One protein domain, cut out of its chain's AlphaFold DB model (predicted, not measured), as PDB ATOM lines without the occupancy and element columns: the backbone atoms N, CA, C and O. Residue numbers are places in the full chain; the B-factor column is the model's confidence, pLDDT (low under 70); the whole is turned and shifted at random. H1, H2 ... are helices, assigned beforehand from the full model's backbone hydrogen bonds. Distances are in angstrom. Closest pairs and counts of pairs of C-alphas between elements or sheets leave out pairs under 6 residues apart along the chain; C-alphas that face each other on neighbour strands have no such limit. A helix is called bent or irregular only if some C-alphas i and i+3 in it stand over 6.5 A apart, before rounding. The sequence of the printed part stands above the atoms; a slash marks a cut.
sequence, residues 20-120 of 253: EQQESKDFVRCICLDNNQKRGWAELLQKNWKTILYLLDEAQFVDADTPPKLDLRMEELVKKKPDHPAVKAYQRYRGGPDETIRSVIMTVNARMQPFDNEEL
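AT A GLANCE: This is residues 20 to 120 of the 253 residues of the protein "TraG-D_C domain-containing protein" of Clostridium sp. AF36-4 (UniProt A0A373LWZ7). The model is a loose corner of two helix pairs: the hairpin H2 and H3 makes one side, and H1 with the longer H4 beside it makes the other. The sides meet where the end of H1 comes to the start of H2 and the end of H3 comes to the start of H4, while residues 20 to 48, with no named element, come before H1 as an outlying tail from Glu 20 that leads into a wide loop round residue 38. The printed part has 101 residues, with four named helices in the order H1, H2, H3, H4 and no named strand; the class is all helix. The whole is only just compact, close to loose, with a radius of gyration of the C-alphas of 14.8 A, and spans 43 by 37 by 29 A.

HOW THE PARTS SIT: After residues 20 to 48 comes H1, residues 49 to 58, which only just touches H2, residues 69 to 80, with 3 pairs of C-alphas within 8 A. Of H2, residues 69 to 70 alone touch H1; the closest C-alphas, of Glu 58 and Lys 69, are 4.9 A apart, and the lines stand about perpendicular at 78 degrees. H2 and H3, residues 85 to 94, form a helical hairpin, running opposite ways at a steep tilt of 44 degrees. They touch, with H2 using residues 74 to 78 alone; the closest C-alphas, of Met 74 and Val 87, are 6.3 A apart. H3 and H4, residues 98 to 116, are close but not clearly touching, at a steep tilt of 59 degrees, opposite ways; the closest C-alphas, of Arg 94 and Ile 101, are 6.9 A apart. H4 only just touches H1, with 3 pairs of C-alphas within 8 A, through its residues 105 to 112 alone. The closest C-alphas, of Leu 56 and Ile 105, are 7.6 A apart, and the two run opposite ways at a shallow tilt of 33 degrees, only just short of steep. H1 and H3 are apart, and so are H2 and H4. The helix packing is only just mostly crossed, with 1 of 3 touching pairs at a shallow tilt. Each O i to N i+4 pair is within hydrogen-bond range in H1, H2 and H3, and 12 of 15 are in H4.

IN THESE COORDINATES: H1 begins at C-alpha 49, (140.792, 147.492, 167.762), and is 14.4 A long from first to last C-alpha. H2 measures 17.4 A and H3 14.3 A. H4, 25.7 A, ends at C-alpha 116, (133.431, 146.809, 175.528). It has a kink of 39 degrees near residue 110 and is irregular, with C-alphas 111 and 114 7.3 A apart.

THE WHOLE: The two C-alphas farthest apart, of Glu 20 and Glu 99, are 44.5 A apart. The printed part has no cut and no long link. The mean pLDDT of the printed part is 72.2; residues 20 to 46 and residue 64 are under 70.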
ATOM      1  N   GLU A  20     154.670 162.089 155.334       50.50
ATOM      2  CA  GLU A  20     155.289 160.856 155.839       50.50
ATOM      3  C   GLU A  20     154.274 159.910 156.505       50.50
ATOM      4  O   GLU A  20     154.361 158.695 156.351       50.50
ATOM      5  N   GLN A  21     153.246 160.453 157.169       46.59
ATOM      6  CA  GLN A  21     152.175 159.652 157.774       46.59
ATOM      7  C   GLN A  21     151.164 159.146 156.735       46.59
ATOM      8  O   GLN A  21     150.571 158.084 156.919       46.59
ATOM      9  N   GLN A  22     151.000 159.860 155.615       46.97
ATOM     10  CA  GLN A  22     150.114 159.456 154.513       46.97
ATOM     11  C   GLN A  22     150.679 158.283 153.691       46.97
ATOM     12  O   GLN A  22     149.922 157.574 153.020       46.97
ATOM     13  N   GLU A  23     151.995 158.065 153.748       43.16
ATOM     14  CA  GLU A  23     152.711 156.987 153.052       43.16
ATOM     15  C   GLU A  23     152.976 155.757 153.940       43.16
ATOM     16  O   GLU A  23     153.495 154.747 153.455       43.16
ATOM     17  N   SER A  24     152.584 155.798 155.221       44.94
ATOM     18  CA  SER A  24     152.792 154.678 156.139       44.94
ATOM     19  C   SER A  24     152.042 153.421 155.680       44.94
ATOM     20  O   SER A  24     150.852 153.437 155.341       44.94
ATOM     21  N   LYS A  25     152.743 152.280 155.742       44.16
ATOM     22  CA  LYS A  25     152.173 150.945 155.509       44.16
ATOM     23  C   LYS A  25     151.098 150.583 156.533       44.16
ATOM     24  O   LYS A  25     150.412 149.586 156.316       44.16
ATOM     25  N   ASP A  26     150.902 151.393 157.571       36.62
ATOM     26  CA  ASP A  26     149.942 151.217 158.661       36.62
ATOM     27  C   ASP A  26     148.560 151.828 158.393       36.62
ATOM     28  O   ASP A  26     147.685 151.737 159.241       36.62
ATOM     29  N   PHE A  27     148.276 152.320 157.182       35.84
ATOM     30  CA  PHE A  27     146.923 152.742 156.789       35.84
ATOM     31  C   PHE A  27     146.267 151.770 155.795       35.84
ATOM     32  O   PHE A  27     146.882 151.348 154.813       35.84
ATOM     33  N   VAL A  28     145.010 151.375 156.042       36.81
ATOM     34  CA  VAL A  28     144.155 150.776 155.001       36.81
ATOM     35  C   VAL A  28     143.331 151.906 154.403       36.81
ATOM     36  O   VAL A  28     142.622 152.610 155.112       36.81
ATOM     37  N   ARG A  29     143.393 152.078 153.081       38.78
ATOM     38  CA  ARG A  29     142.475 152.975 152.373       38.78
ATOM     39  C   ARG A  29     141.105 152.296 152.273       38.78
ATOM     40  O   ARG A  29     140.856 151.587 151.302       38.78
ATOM     41  N   CYS A  30     140.245 152.502 153.261       34.62
ATOM     42  CA  CYS A  30     138.826 152.152 153.190       34.62
ATOM     43  C   CYS A  30     138.001 153.439 153.165       34.62
ATOM     44  O   CYS A  30     138.339 154.410 153.831       34.62
ATOM     45  N   ILE A  31     136.974 153.467 152.321       34.88
ATOM     46  CA  ILE A  31     136.107 154.630 152.135       34.88
ATOM     47  C   ILE A  31     134.941 154.447 153.092       34.88
ATOM     48  O   ILE A  31     134.308 153.392 153.095       34.88
ATOM     49  N   CYS A  32     134.690 155.462 153.905       34.34
ATOM     50  CA  CYS A  32     133.506 155.553 154.739       34.34
ATOM     51  C   CYS A  32     132.525 156.496 154.034       34.34
ATOM     52  O   CYS A  32     132.914 157.603 153.651       34.34
ATOM     53  N   LEU A  33     131.277 156.068 153.849       32.12
ATOM     54  CA  LEU A  33     130.179 156.949 153.457       32.12
ATOM     55  C   LEU A  33     129.406 157.324 154.722       32.12
ATOM     56  O   LEU A  33     128.792 156.465 155.349       32.12
ATOM     57  N   ASP A  34     129.453 158.600 155.097       32.41
ATOM     58  CA  ASP A  34     128.598 159.144 156.149       32.41
ATOM     59  C   ASP A  34     127.167 159.348 155.612       32.41
ATOM     60  O   ASP A  34     126.963 159.766 154.468       32.41
ATOM     61  N   ASN A  35     126.166 159.057 156.445       38.22
ATOM     62  CA  ASN A  35     124.737 159.064 156.106       38.22
ATOM     63  C   ASN A  35     124.156 160.475 155.899       38.22
ATOM     64  O   ASN A  35     122.976 160.624 155.573       38.22
ATOM     65  N   ASN A  36     124.958 161.526 156.056       35.03
ATOM     66  CA  ASN A  36     124.546 162.888 155.755       35.03
ATOM     67  C   ASN A  36     124.880 163.229 154.299       35.03
ATOM     68  O   ASN A  36     126.042 163.348 153.927       35.03
ATOM     69  N   GLN A  37     123.842 163.420 153.476       41.97
ATOM     70  CA  GLN A  37     123.864 163.712 152.030       41.97
ATOM     71  C   GLN A  37     124.587 165.019 151.607       41.97
ATOM     72  O   GLN A  37     124.117 165.757 150.739       41.97
ATOM     73  N   LYS A  38     125.758 165.340 152.159       33.38
ATOM     74  CA  LYS A  38     126.630 166.426 151.702       33.38
ATOM     75  C   LYS A  38     128.085 165.966 151.741       33.38
ATOM     76  O   LYS A  38     128.762 166.153 152.738       33.38
ATOM     77  N   ARG A  39     128.543 165.397 150.614       36.62
ATOM     78  CA  ARG A  39     129.955 165.108 150.277       36.62
ATOM     79  C   ARG A  39     130.773 164.575 151.468       36.62
ATOM     80  O   ARG A  39     131.567 165.308 152.050       36.62
ATOM     81  N   GLY A  40     130.592 163.293 151.782       31.41
ATOM     82  CA  GLY A  40     131.418 162.582 152.756       31.41
ATOM     83  C   GLY A  40     132.875 162.531 152.299       31.41
ATOM     84  O   GLY A  40     133.187 162.058 151.204       31.41
ATOM     85  N   TRP A  41     133.766 163.062 153.126       34.28
ATOM     86  CA  TRP A  41     135.193 162.816 153.008       34.28
ATOM     87  C   TRP A  41     135.439 161.357 153.402       34.28
ATOM     88  O   TRP A  41     134.851 160.873 154.364       34.28
ATOM     89  N   ALA A  42     136.278 160.641 152.654       41.56
ATOM     90  CA  ALA A  42     136.687 159.297 153.039       41.56
ATOM     91  C   ALA A  42     137.534 159.398 154.317       41.56
ATOM     92  O   ALA A  42     138.718 159.727 154.239       41.56
ATOM     93  N   GLU A  43     136.938 159.164 155.483       46.75
ATOM     94  CA  GLU A  43     137.698 159.084 156.727       46.75
ATOM     95  C   GLU A  43     138.574 157.829 156.693       46.75
ATOM     96  O   GLU A  43     138.086 156.712 156.504       46.75
ATOM     97  N   LEU A  44     139.890 158.018 156.821       55.06
ATOM     98  CA  LEU A  44     140.821 156.910 156.983       55.06
ATOM     99  C   LEU A  44     140.602 156.307 158.363       55.06
ATOM    100  O   LEU A  44     140.928 156.924 159.375       55.06
ATOM    101  N   LEU A  45     140.090 155.082 158.393       65.12
ATOM    102  CA  LEU A  45     140.047 154.323 159.630       65.12
ATOM    103  C   LEU A  45     141.464 153.911 160.042       65.12
ATOM    104  O   LEU A  45     142.276 153.472 159.219       65.12
ATOM    105  N   GLN A  46     141.754 154.060 161.330       67.56
ATOM    106  CA  GLN A  46     143.023 153.644 161.913       67.56
ATOM    107  C   GLN A  46     143.118 152.111 161.952       67.56
ATOM    108  O   GLN A  46     142.119 151.401 162.010       67.56
ATOM    109  N   LYS A  47     144.331 151.553 161.939       73.31
ATOM    110  CA  LYS A  47     144.522 150.104 162.119       73.31
ATOM    111  C   LYS A  47     144.569 149.740 163.600       73.31
ATOM    112  O   LYS A  47     145.626 149.414 164.123       73.31
ATOM    113  N   ASN A  48     143.424 149.804 164.270       76.69
ATOM    114  CA  ASN A  48     143.318 149.483 165.690       76.69
ATOM    115  C   ASN A  48     142.035 148.718 166.031       76.69
ATOM    116  O   ASN A  48     141.151 148.536 165.193       76.69
ATOM    117  N   TRP A  49     141.940 148.265 167.284       78.75
ATOM    118  CA  TRP A  49     140.792 147.492 167.762       78.75
ATOM    119  C   TRP A  49     139.479 148.281 167.722       78.75
ATOM    120  O   TRP A  49     138.451 147.721 167.347       78.75
ATOM    121  N   LYS A  50     139.526 149.596 167.985       81.75
ATOM    122  CA  LYS A  50     138.368 150.504 167.856       81.75
ATOM    123  C   LYS A  50     137.742 150.429 166.465       81.75
ATOM    124  O   LYS A  50     136.529 150.330 166.321       81.75
ATOM    125  N   THR A  51     138.582 150.404 165.435       82.81
ATOM    126  CA  THR A  51     138.131 150.290 164.048       82.81
ATOM    127  C   THR A  51     137.489 148.936 163.747       82.81
ATOM    128  O   THR A  51     136.533 148.870 162.980       82.81
ATOM    129  N   ILE A  52     137.984 147.851 164.348       84.38
ATOM    130  CA  ILE A  52     137.389 146.518 164.176       84.38
ATOM    131  C   ILE A  52     135.985 146.479 164.783       84.38
ATOM    132  O   ILE A  52     135.070 145.996 164.120       84.38
ATOM    133  N   LEU A  53     135.812 147.012 165.997       84.62
ATOM    134  CA  LEU A  53     134.502 147.114 166.648       84.62
ATOM    135  C   LEU A  53     133.530 147.950 165.812       84.62
ATOM    136  O   LEU A  53     132.431 147.503 165.510       84.62
ATOM    137  N   TYR A  54     133.988 149.097 165.312       84.56
ATOM    138  CA  TYR A  54     133.190 149.947 164.436       84.56
ATOM    139  C   TYR A  54     132.728 149.222 163.152       84.56
ATOM    140  O   TYR A  54     131.569 149.321 162.753       84.56
ATOM    141  N   LEU A  55     133.613 148.455 162.501       86.44
ATOM    142  CA  LEU A  55     133.246 147.659 161.321       86.44
ATOM    143  C   LEU A  55     132.279 146.515 161.665       86.44
ATOM    144  O   LEU A  55     131.479 146.118 160.819       86.44
ATOM    145  N   LEU A  56     132.365 145.969 162.879       86.69
ATOM    146  CA  LEU A  56     131.468 144.928 163.368       86.69
ATOM    147  C   LEU A  56     130.063 145.482 163.634       86.69
ATOM    148  O   LEU A  56     129.082 144.832 163.273       86.69
ATOM    149  N   ASP A  57     129.967 146.706 164.156       85.19
ATOM    150  CA  ASP A  57     128.704 147.433 164.301       85.19
ATOM    151  C   ASP A  57     128.062 147.721 162.939       85.19
ATOM    152  O   ASP A  57     126.867 147.506 162.742       85.19
ATOM    153  N   GLU A  58     128.860 148.131 161.949       85.56
ATOM    154  CA  GLU A  58     128.385 148.321 160.573       85.56
ATOM    155  C   GLU A  58     127.961 147.019 159.877       85.56
ATOM    156  O   GLU A  58     127.208 147.071 158.898       85.56
ATOM    157  N   ALA A  59     128.447 145.867 160.345       85.88
ATOM    158  CA  ALA A  59     128.071 144.556 159.828       85.88
ATOM    159  C   ALA A  59     126.710 144.077 160.353       85.88
ATOM    160  O   ALA A  59     126.164 143.112 159.812       85.88
ATOM    161  N   GLN A  60     126.164 144.708 161.398       82.44
ATOM    162  CA  GLN A  60     124.903 144.282 161.995       82.44
ATOM    163  C   GLN A  60     123.708 144.567 161.079       82.44
ATOM    164  O   GLN A  60     123.621 145.594 160.405       82.44
ATOM    165  N   PHE A  61     122.756 143.635 161.082       79.31
ATOM    166  CA  PHE A  61     121.494 143.776 160.366       79.31
ATOM    167  C   PHE A  61     120.525 144.605 161.205       79.31
ATOM    168  O   PHE A  61     120.146 144.178 162.295       79.31
ATOM    169  N   VAL A  62     120.101 145.758 160.687       72.88
ATOM    170  CA  VAL A  62     119.079 146.600 161.335       72.88
ATOM    171  C   VAL A  62     117.680 146.019 161.096       72.88
ATOM    172  O   VAL A  62     116.876 145.921 162.020       72.88
ATOM    173  N   ASP A  63     117.419 145.551 159.878       73.94
ATOM    174  CA  ASP A  63     116.167 144.944 159.432       73.94
ATOM    175  C   ASP A  63     116.442 143.892 158.337       73.94
ATOM    176  O   ASP A  63     117.593 143.652 157.970       73.94
ATOM    177  N   ALA A  64     115.411 143.168 157.894       68.44
ATOM    178  CA  ALA A  64     115.566 142.112 156.887       68.44
ATOM    179  C   ALA A  64     115.776 142.664 155.466       68.44
ATOM    180  O   ALA A  64     116.407 141.995 154.651       68.44
ATOM    181  N   ASP A  65     115.273 143.871 155.191       72.06
ATOM    182  CA  ASP A  65     115.216 144.444 153.844       72.06
ATOM    183  C   ASP A  65     116.361 145.435 153.571       72.06
ATOM    184  O   ASP A  65     116.686 145.705 152.411       72.06
ATOM    185  N   THR A  66     117.010 145.956 154.617       76.12
ATOM    186  CA  THR A  66     118.134 146.889 154.494       76.12
ATOM    187  C   THR A  66     119.475 146.165 154.644       76.12
ATOM    188  O   THR A  66     119.755 145.586 155.700       76.12
ATOM    189  N   PRO A  67     120.355 146.219 153.626       75.88
ATOM    190  CA  PRO A  67     121.684 145.637 153.730       75.88
ATOM    191  C   PRO A  67     122.527 146.380 154.786       75.88
ATOM    192  O   PRO A  67     122.426 147.607 154.900       75.88
ATOM    193  N   PRO A  68     123.389 145.674 155.542       84.56
ATOM    194  CA  PRO A  68     124.306 146.294 156.495       84.56
ATOM    195  C   PRO A  68     125.192 147.371 155.855       84.56
ATOM    196  O   PRO A  68     125.575 147.279 154.687       84.56
ATOM    197  N   LYS A  69     125.610 148.369 156.639       84.31
ATOM    198  CA  LYS A  69     126.503 149.444 156.159       84.31
ATOM    199  C   LYS A  69     127.834 148.902 155.629       84.31
ATOM    200  O   LYS A  69     128.407 149.468 154.696       84.31
ATOM    201  N   LEU A  70     128.302 147.786 156.186       85.75
ATOM    202  CA  LEU A  70     129.515 147.120 155.727       85.75
ATOM    203  C   LEU A  70     129.394 146.586 154.287       85.75
ATOM    204  O   LEU A  70     130.391 146.599 153.561       85.75
ATOM    205  N   ASP A  71     128.195 146.186 153.839       86.19
ATOM    206  CA  ASP A  71     127.966 145.752 152.452       86.19
ATOM    207  C   ASP A  71     128.268 146.899 151.482       86.19
ATOM    208  O   ASP A  71     129.056 146.734 150.550       86.19
ATOM    209  N   LEU A  72     127.741 148.095 151.767       84.50
ATOM    210  CA  LEU A  72     127.954 149.293 150.948       84.50
ATOM    211  C   LEU A  72     129.445 149.642 150.828       84.50
ATOM    212  O   LEU A  72     129.945 149.926 149.737       84.50
ATOM    213  N   ARG A  73     130.194 149.558 151.934       82.00
ATOM    214  CA  ARG A  73     131.649 149.789 151.931       82.00
ATOM    215  C   ARG A  73     132.402 148.779 151.076       82.00
ATOM    216  O   ARG A  73     133.341 149.137 150.361       82.00
ATOM    217  N   MET A  74     132.011 147.511 151.150       85.19
ATOM    218  CA  MET A  74     132.641 146.450 150.370       85.19
ATOM    219  C   MET A  74     132.323 146.592 148.881       85.19
ATOM    220  O   MET A  74     133.213 146.383 148.060       85.19
ATOM    221  N   GLU A  75     131.121 147.041 148.514       84.50
ATOM    222  CA  GLU A  75     130.775 147.379 147.128       84.50
ATOM    223  C   GLU A  75     131.629 148.523 146.568       84.50
ATOM    224  O   GLU A  75     132.089 148.468 145.424       84.50
ATOM    225  N   GLU A  76     131.894 149.564 147.358       84.12
ATOM    226  CA  GLU A  76     132.813 150.625 146.942       84.12
ATOM    227  C   GLU A  76     134.245 150.119 146.777       84.12
ATOM    228  O   GLU A  76     134.939 150.488 145.820       84.12
ATOM    229  N   LEU A  77     134.692 149.243 147.681       82.69
ATOM    230  CA  LEU A  77     136.002 148.617 147.577       82.69
ATOM    231  C   LEU A  77     136.098 147.740 146.323       82.69
ATOM    232  O   LEU A  77     137.121 147.797 145.643       82.69
ATOM    233  N   VAL A  78     135.036 147.013 145.957       86.25
ATOM    234  CA  VAL A  78     134.944 146.258 144.695       86.25
ATOM    235  C   VAL A  78     135.114 147.189 143.495       86.25
ATOM    236  O   VAL A  78     135.900 146.884 142.601       86.25
ATOM    237  N   LYS A  79     134.434 148.347 143.485       85.38
ATOM    238  CA  LYS A  79     134.529 149.328 142.388       85.38
ATOM    239  C   LYS A  79     135.948 149.873 142.214       85.38
ATOM    240  O   LYS A  79     136.372 150.107 141.086       85.38
ATOM    241  N   LYS A  80     136.689 150.091 143.309       84.12
ATOM    242  CA  LYS A  80     138.056 150.647 143.246       84.12
ATOM    243  C   LYS A  80     139.146 149.591 143.074       84.12
ATOM    244  O   LYS A  80     140.128 149.843 142.380       84.12
ATOM    245  N   LYS A  81     139.030 148.454 143.761       83.75
ATOM    246  CA  LYS A  81     140.025 147.372 143.817       83.75
ATOM    247  C   LYS A  81     139.325 146.009 143.940       83.75
ATOM    248  O   LYS A  81     139.302 145.432 145.029       83.75
ATOM    249  N   PRO A  82     138.815 145.451 142.831       82.81
ATOM    250  CA  PRO A  82     138.076 144.186 142.853       82.81
ATOM    251  C   PRO A  82     138.931 142.998 143.322       82.81
ATOM    252  O   PRO A  82     138.428 142.077 143.957       82.81
ATOM    253  N   ASP A  83     140.243 143.039 143.084       84.81
ATOM    254  CA  ASP A  83     141.169 141.974 143.479       84.81
ATOM    255  C   ASP A  83     141.635 142.020 144.940       84.81
ATOM    256  O   ASP A  83     142.440 141.180 145.356       84.81
ATOM    257  N   HIS A  84     141.137 142.972 145.733       84.00
ATOM    258  CA  HIS A  84     141.565 143.138 147.114       84.00
ATOM    259  C   HIS A  84     141.214 141.898 147.970       84.00
ATOM    260  O   HIS A  84     140.076 141.425 147.920       84.00
ATOM    261  N   PRO A  85     142.132 141.377 148.812       85.06
ATOM    262  CA  PRO A  85     141.867 140.194 149.641       85.06
ATOM    263  C   PRO A  85     140.615 140.313 150.521       85.06
ATOM    264  O   PRO A  85     139.875 139.343 150.662       85.06
ATOM    265  N   ALA A  86     140.347 141.511 151.056       84.44
ATOM    266  CA  ALA A  86     139.150 141.776 151.861       84.44
ATOM    267  C   ALA A  86     137.846 141.575 151.069       84.44
ATOM    268  O   ALA A  86     136.914 140.981 151.597       84.44
ATOM    269  N   VAL A  87     137.806 141.978 149.792       83.44
ATOM    270  CA  VAL A  87     136.643 141.767 148.912       83.44
ATOM    271  C   VAL A  87     136.388 140.275 148.731       83.44
ATOM    272  O   VAL A  87     135.276 139.801 148.939       83.44
ATOM    273  N   LYS A  88     137.441 139.513 148.411       87.31
ATOM    274  CA  LYS A  88     137.345 138.061 148.201       87.31
ATOM    275  C   LYS A  88     136.887 137.334 149.468       87.31
ATOM    276  O   LYS A  88     136.075 136.418 149.385       87.31
ATOM    277  N   ALA A  89     137.399 137.732 150.633       87.62
ATOM    278  CA  ALA A  89     136.986 137.168 151.914       87.62
ATOM    279  C   ALA A  89     135.525 137.515 152.245       87.62
ATOM    280  O   ALA A  89     134.755 136.627 152.609       87.62
ATOM    281  N   TYR A  90     135.130 138.776 152.055       87.88
ATOM    282  CA  TYR A  90     133.784 139.249 152.368       87.88
ATOM    283  C   TYR A  90     132.714 138.640 151.458       87.88
ATOM    284  O   TYR A  90     131.679 138.200 151.942       87.88
ATOM    285  N   GLN A  91     132.982 138.519 150.156       87.25
ATOM    286  CA  GLN A  91     132.069 137.865 149.211       87.25
ATOM    287  C   GLN A  91     131.833 136.391 149.552       87.25
ATOM    288  O   GLN A  91     130.711 135.907 149.447       87.25
ATOM    289  N   ARG A  92     132.871 135.671 150.001       87.19
ATOM    290  CA  ARG A  92     132.725 134.279 150.461       87.19
ATOM    291  C   ARG A  92     131.850 134.182 151.706       87.19
ATOM    292  O   ARG A  92     131.038 133.272 151.797       87.19
ATOM    293  N   TYR A  93     132.013 135.119 152.634       85.75
ATOM    294  CA  TYR A  93     131.178 135.228 153.826       85.75
ATOM    295  C   TYR A  93     129.715 135.563 153.477       85.75
ATOM    296  O   TYR A  93     128.811 134.867 153.933       85.75
ATOM    297  N   ARG A  94     129.477 136.557 152.610       85.56
ATOM    298  CA  ARG A  94     128.128 136.956 152.161       85.56
ATOM    299  C   ARG A  94     127.452 135.957 151.221       85.56
ATOM    300  O   ARG A  94     126.263 136.094 150.975       85.56
ATOM    301  N   GLY A  95     128.169 134.954 150.715       83.62
ATOM    302  CA  GLY A  95     127.591 133.882 149.899       83.62
ATOM    303  C   GLY A  95     126.803 132.827 150.688       83.62
ATOM    304  O   GLY A  95     126.198 131.953 150.072       83.62
ATOM    305  N   GLY A  96     126.838 132.862 152.026       85.00
ATOM    306  CA  GLY A  96     126.062 131.960 152.882       85.00
ATOM    307  C   GLY A  96     124.609 132.417 153.103       85.00
ATOM    308  O   GLY A  96     124.275 133.558 152.798       85.00
ATOM    309  N   PRO A  97     123.735 131.559 153.665       86.31
ATOM    310  CA  PRO A  97     122.387 131.959 154.075       86.31
ATOM    311  C   PRO A  97     122.411 133.044 155.163       86.31
ATOM    312  O   PRO A  97     123.262 132.997 156.055       86.31
ATOM    313  N   ASP A  98     121.437 133.959 155.161       83.25
ATOM    314  CA  ASP A  98     121.394 135.089 156.106       83.25
ATOM    315  C   ASP A  98     121.406 134.659 157.583       83.25
ATOM    316  O   ASP A  98     122.068 135.292 158.406       83.25
ATOM    317  N   GLU A  99     120.756 133.543 157.935       82.94
ATOM    318  CA  GLU A  99     120.812 132.984 159.296       82.94
ATOM    319  C   GLU A  99     122.239 132.584 159.705       82.94
ATOM    320  O   GLU A  99     122.671 132.834 160.833       82.94
ATOM    321  N   THR A 100     123.006 132.009 158.775       85.94
ATOM    322  CA  THR A 100     124.403 131.618 159.018       85.94
ATOM    323  C   THR A 100     125.283 132.851 159.189       85.94
ATOM    324  O   THR A 100     126.118 132.903 160.090       85.94
ATOM    325  N   ILE A 101     125.062 133.873 158.364       86.50
ATOM    326  CA  ILE A 101     125.780 135.150 158.417       86.50
ATOM    327  C   ILE A 101     125.542 135.836 159.770       86.50
ATOM    328  O   ILE A 101     126.498 136.209 160.452       86.50
ATOM    329  N   ARG A 102     124.283 135.909 160.219       85.06
ATOM    330  CA  ARG A 102     123.924 136.435 161.547       85.06
ATOM    331  C   ARG A 102     124.588 135.643 162.674       85.06
ATOM    332  O   ARG A 102     125.172 136.246 163.572       85.06
ATOM    333  N   SER A 103     124.582 134.309 162.604       87.75
ATOM    334  CA  SER A 103     125.249 133.459 163.601       87.75
ATOM    335  C   SER A 103     126.762 133.701 163.676       87.75
ATOM    336  O   SER A 103     127.341 133.645 164.767       87.75
ATOM    337  N   VAL A 104     127.416 133.975 162.544       87.69
ATOM    338  CA  VAL A 104     128.843 134.325 162.512       87.69
ATOM    339  C   VAL A 104     129.077 135.662 163.217       87.69
ATOM    340  O   VAL A 104     129.934 135.716 164.096       87.69
ATOM    341  N   ILE A 105     128.289 136.703 162.916       87.00
ATOM    342  CA  ILE A 105     128.392 138.013 163.590       87.00
ATOM    343  C   ILE A 105     128.209 137.861 165.102       87.00
ATOM    344  O   ILE A 105     129.026 138.366 165.867       87.00
ATOM    345  N   MET A 106     127.199 137.106 165.547       86.31
ATOM    346  CA  MET A 106     126.962 136.855 166.976       86.31
ATOM    347  C   MET A 106     128.161 136.181 167.653       86.31
ATOM    348  O   MET A 106     128.534 136.547 168.765       86.31
ATOM    349  N   THR A 107     128.807 135.233 166.968       89.69
ATOM    350  CA  THR A 107     130.011 134.559 167.480       89.69
ATOM    351  C   THR A 107     131.192 135.523 167.602       89.69
ATOM    352  O   THR A 107     131.960 135.439 168.561       89.69
ATOM    353  N   VAL A 108     131.354 136.434 166.637       88.38
ATOM    354  CA  VAL A 108     132.405 137.459 166.678       88.38
ATOM    355  C   VAL A 108     132.131 138.453 167.806       88.38
ATOM    356  O   VAL A 108     133.025 138.673 168.615       88.38
ATOM    357  N   ASN A 109     130.901 138.960 167.933       86.56
ATOM    358  CA  ASN A 109     130.485 139.853 169.022       86.56
ATOM    359  C   ASN A 109     130.773 139.246 170.401       86.56
ATOM    360  O   ASN A 109     131.420 139.879 171.227       86.56
ATOM    361  N   ALA A 110     130.397 137.983 170.628       87.06
ATOM    362  CA  ALA A 110     130.657 137.308 171.901       87.06
ATOM    363  C   ALA A 110     132.157 137.216 172.239       87.06
ATOM    364  O   ALA A 110     132.543 137.273 173.401       87.06
ATOM    365  N   ARG A 111     133.026 137.086 171.227       85.81
ATOM    366  CA  ARG A 111     134.484 137.093 171.424       85.81
ATOM    367  C   ARG A 111     135.063 138.492 171.604       85.81
ATOM    368  O   ARG A 111     136.151 138.606 172.161       85.81
ATOM    369  N   MET A 112     134.373 139.516 171.112       85.25
ATOM    370  CA  MET A 112     134.788 140.911 171.232       85.25
ATOM    371  C   MET A 112     134.272 141.591 172.506       85.25
ATOM    372  O   MET A 112     134.788 142.645 172.848       85.25
ATOM    373  N   GLN A 113     133.356 140.961 173.248       84.12
ATOM    374  CA  GLN A 113     132.793 141.478 174.501       84.12
ATOM    375  C   GLN A 113     133.828 142.040 175.504       84.12
ATOM    376  O   GLN A 113     133.552 143.072 176.110       84.12
ATOM    377  N   PRO A 114     135.033 141.455 175.698       81.50
ATOM    378  CA  PRO A 114     136.022 142.055 176.600       81.50
ATOM    379  C   PRO A 114     136.438 143.484 176.208       81.50
ATOM    380  O   PRO A 114     136.809 144.266 177.078       81.50
ATOM    381  N   PHE A 115     136.363 143.831 174.920       81.75
ATOM    382  CA  PHE A 115     136.720 145.149 174.387       81.75
ATOM    383  C   PHE A 115     135.600 146.194 174.521       81.75
ATOM    384  O   PHE A 115     135.813 147.336 174.121       81.75
ATOM    385  N   ASP A 116     134.453 145.837 175.109       79.06
ATOM    386  CA  ASP A 116     133.431 146.809 175.528       79.06
ATOM    387  C   ASP A 116     133.917 147.650 176.724       79.06
ATOM    388  O   ASP A 116     133.407 148.741 176.975       79.06
ATOM    389  N   ASN A 117     134.915 147.158 177.469       82.06
ATOM    390  CA  ASN A 117     135.593 147.938 178.496       82.06
ATOM    391  C   ASN A 117     136.494 148.997 177.835       82.06
ATOM    392  O   ASN A 117     137.457 148.662 177.142       82.06
ATOM    393  N   GLU A 118     136.192 150.274 178.080       80.69
ATOM    394  CA  GLU A 118     136.895 151.410 177.478       80.69
ATOM    395  C   GLU A 118     138.383 151.468 177.860       80.69
ATOM    396  O   GLU A 118     139.210 151.747 176.994       80.69
ATOM    397  N   GLU A 119     138.743 151.115 179.099       79.38
ATOM    398  CA  GLU A 119     140.139 151.082 179.561       79.38
ATOM    399  C   GLU A 119     140.935 150.003 178.817       79.38
ATOM    400  O   GLU A 119     142.054 150.228 178.354       79.38
ATOM    401  N   LEU A 120     140.332 148.825 178.629       79.19
ATOM    402  CA  LEU A 120     140.952 147.754 177.854       79.19
ATOM    403  C   LEU A 120     141.082 148.145 176.378       79.19
ATOM    404  O   LEU A 120     142.109 147.899 175.747       79.19
TER     405      LEU A 120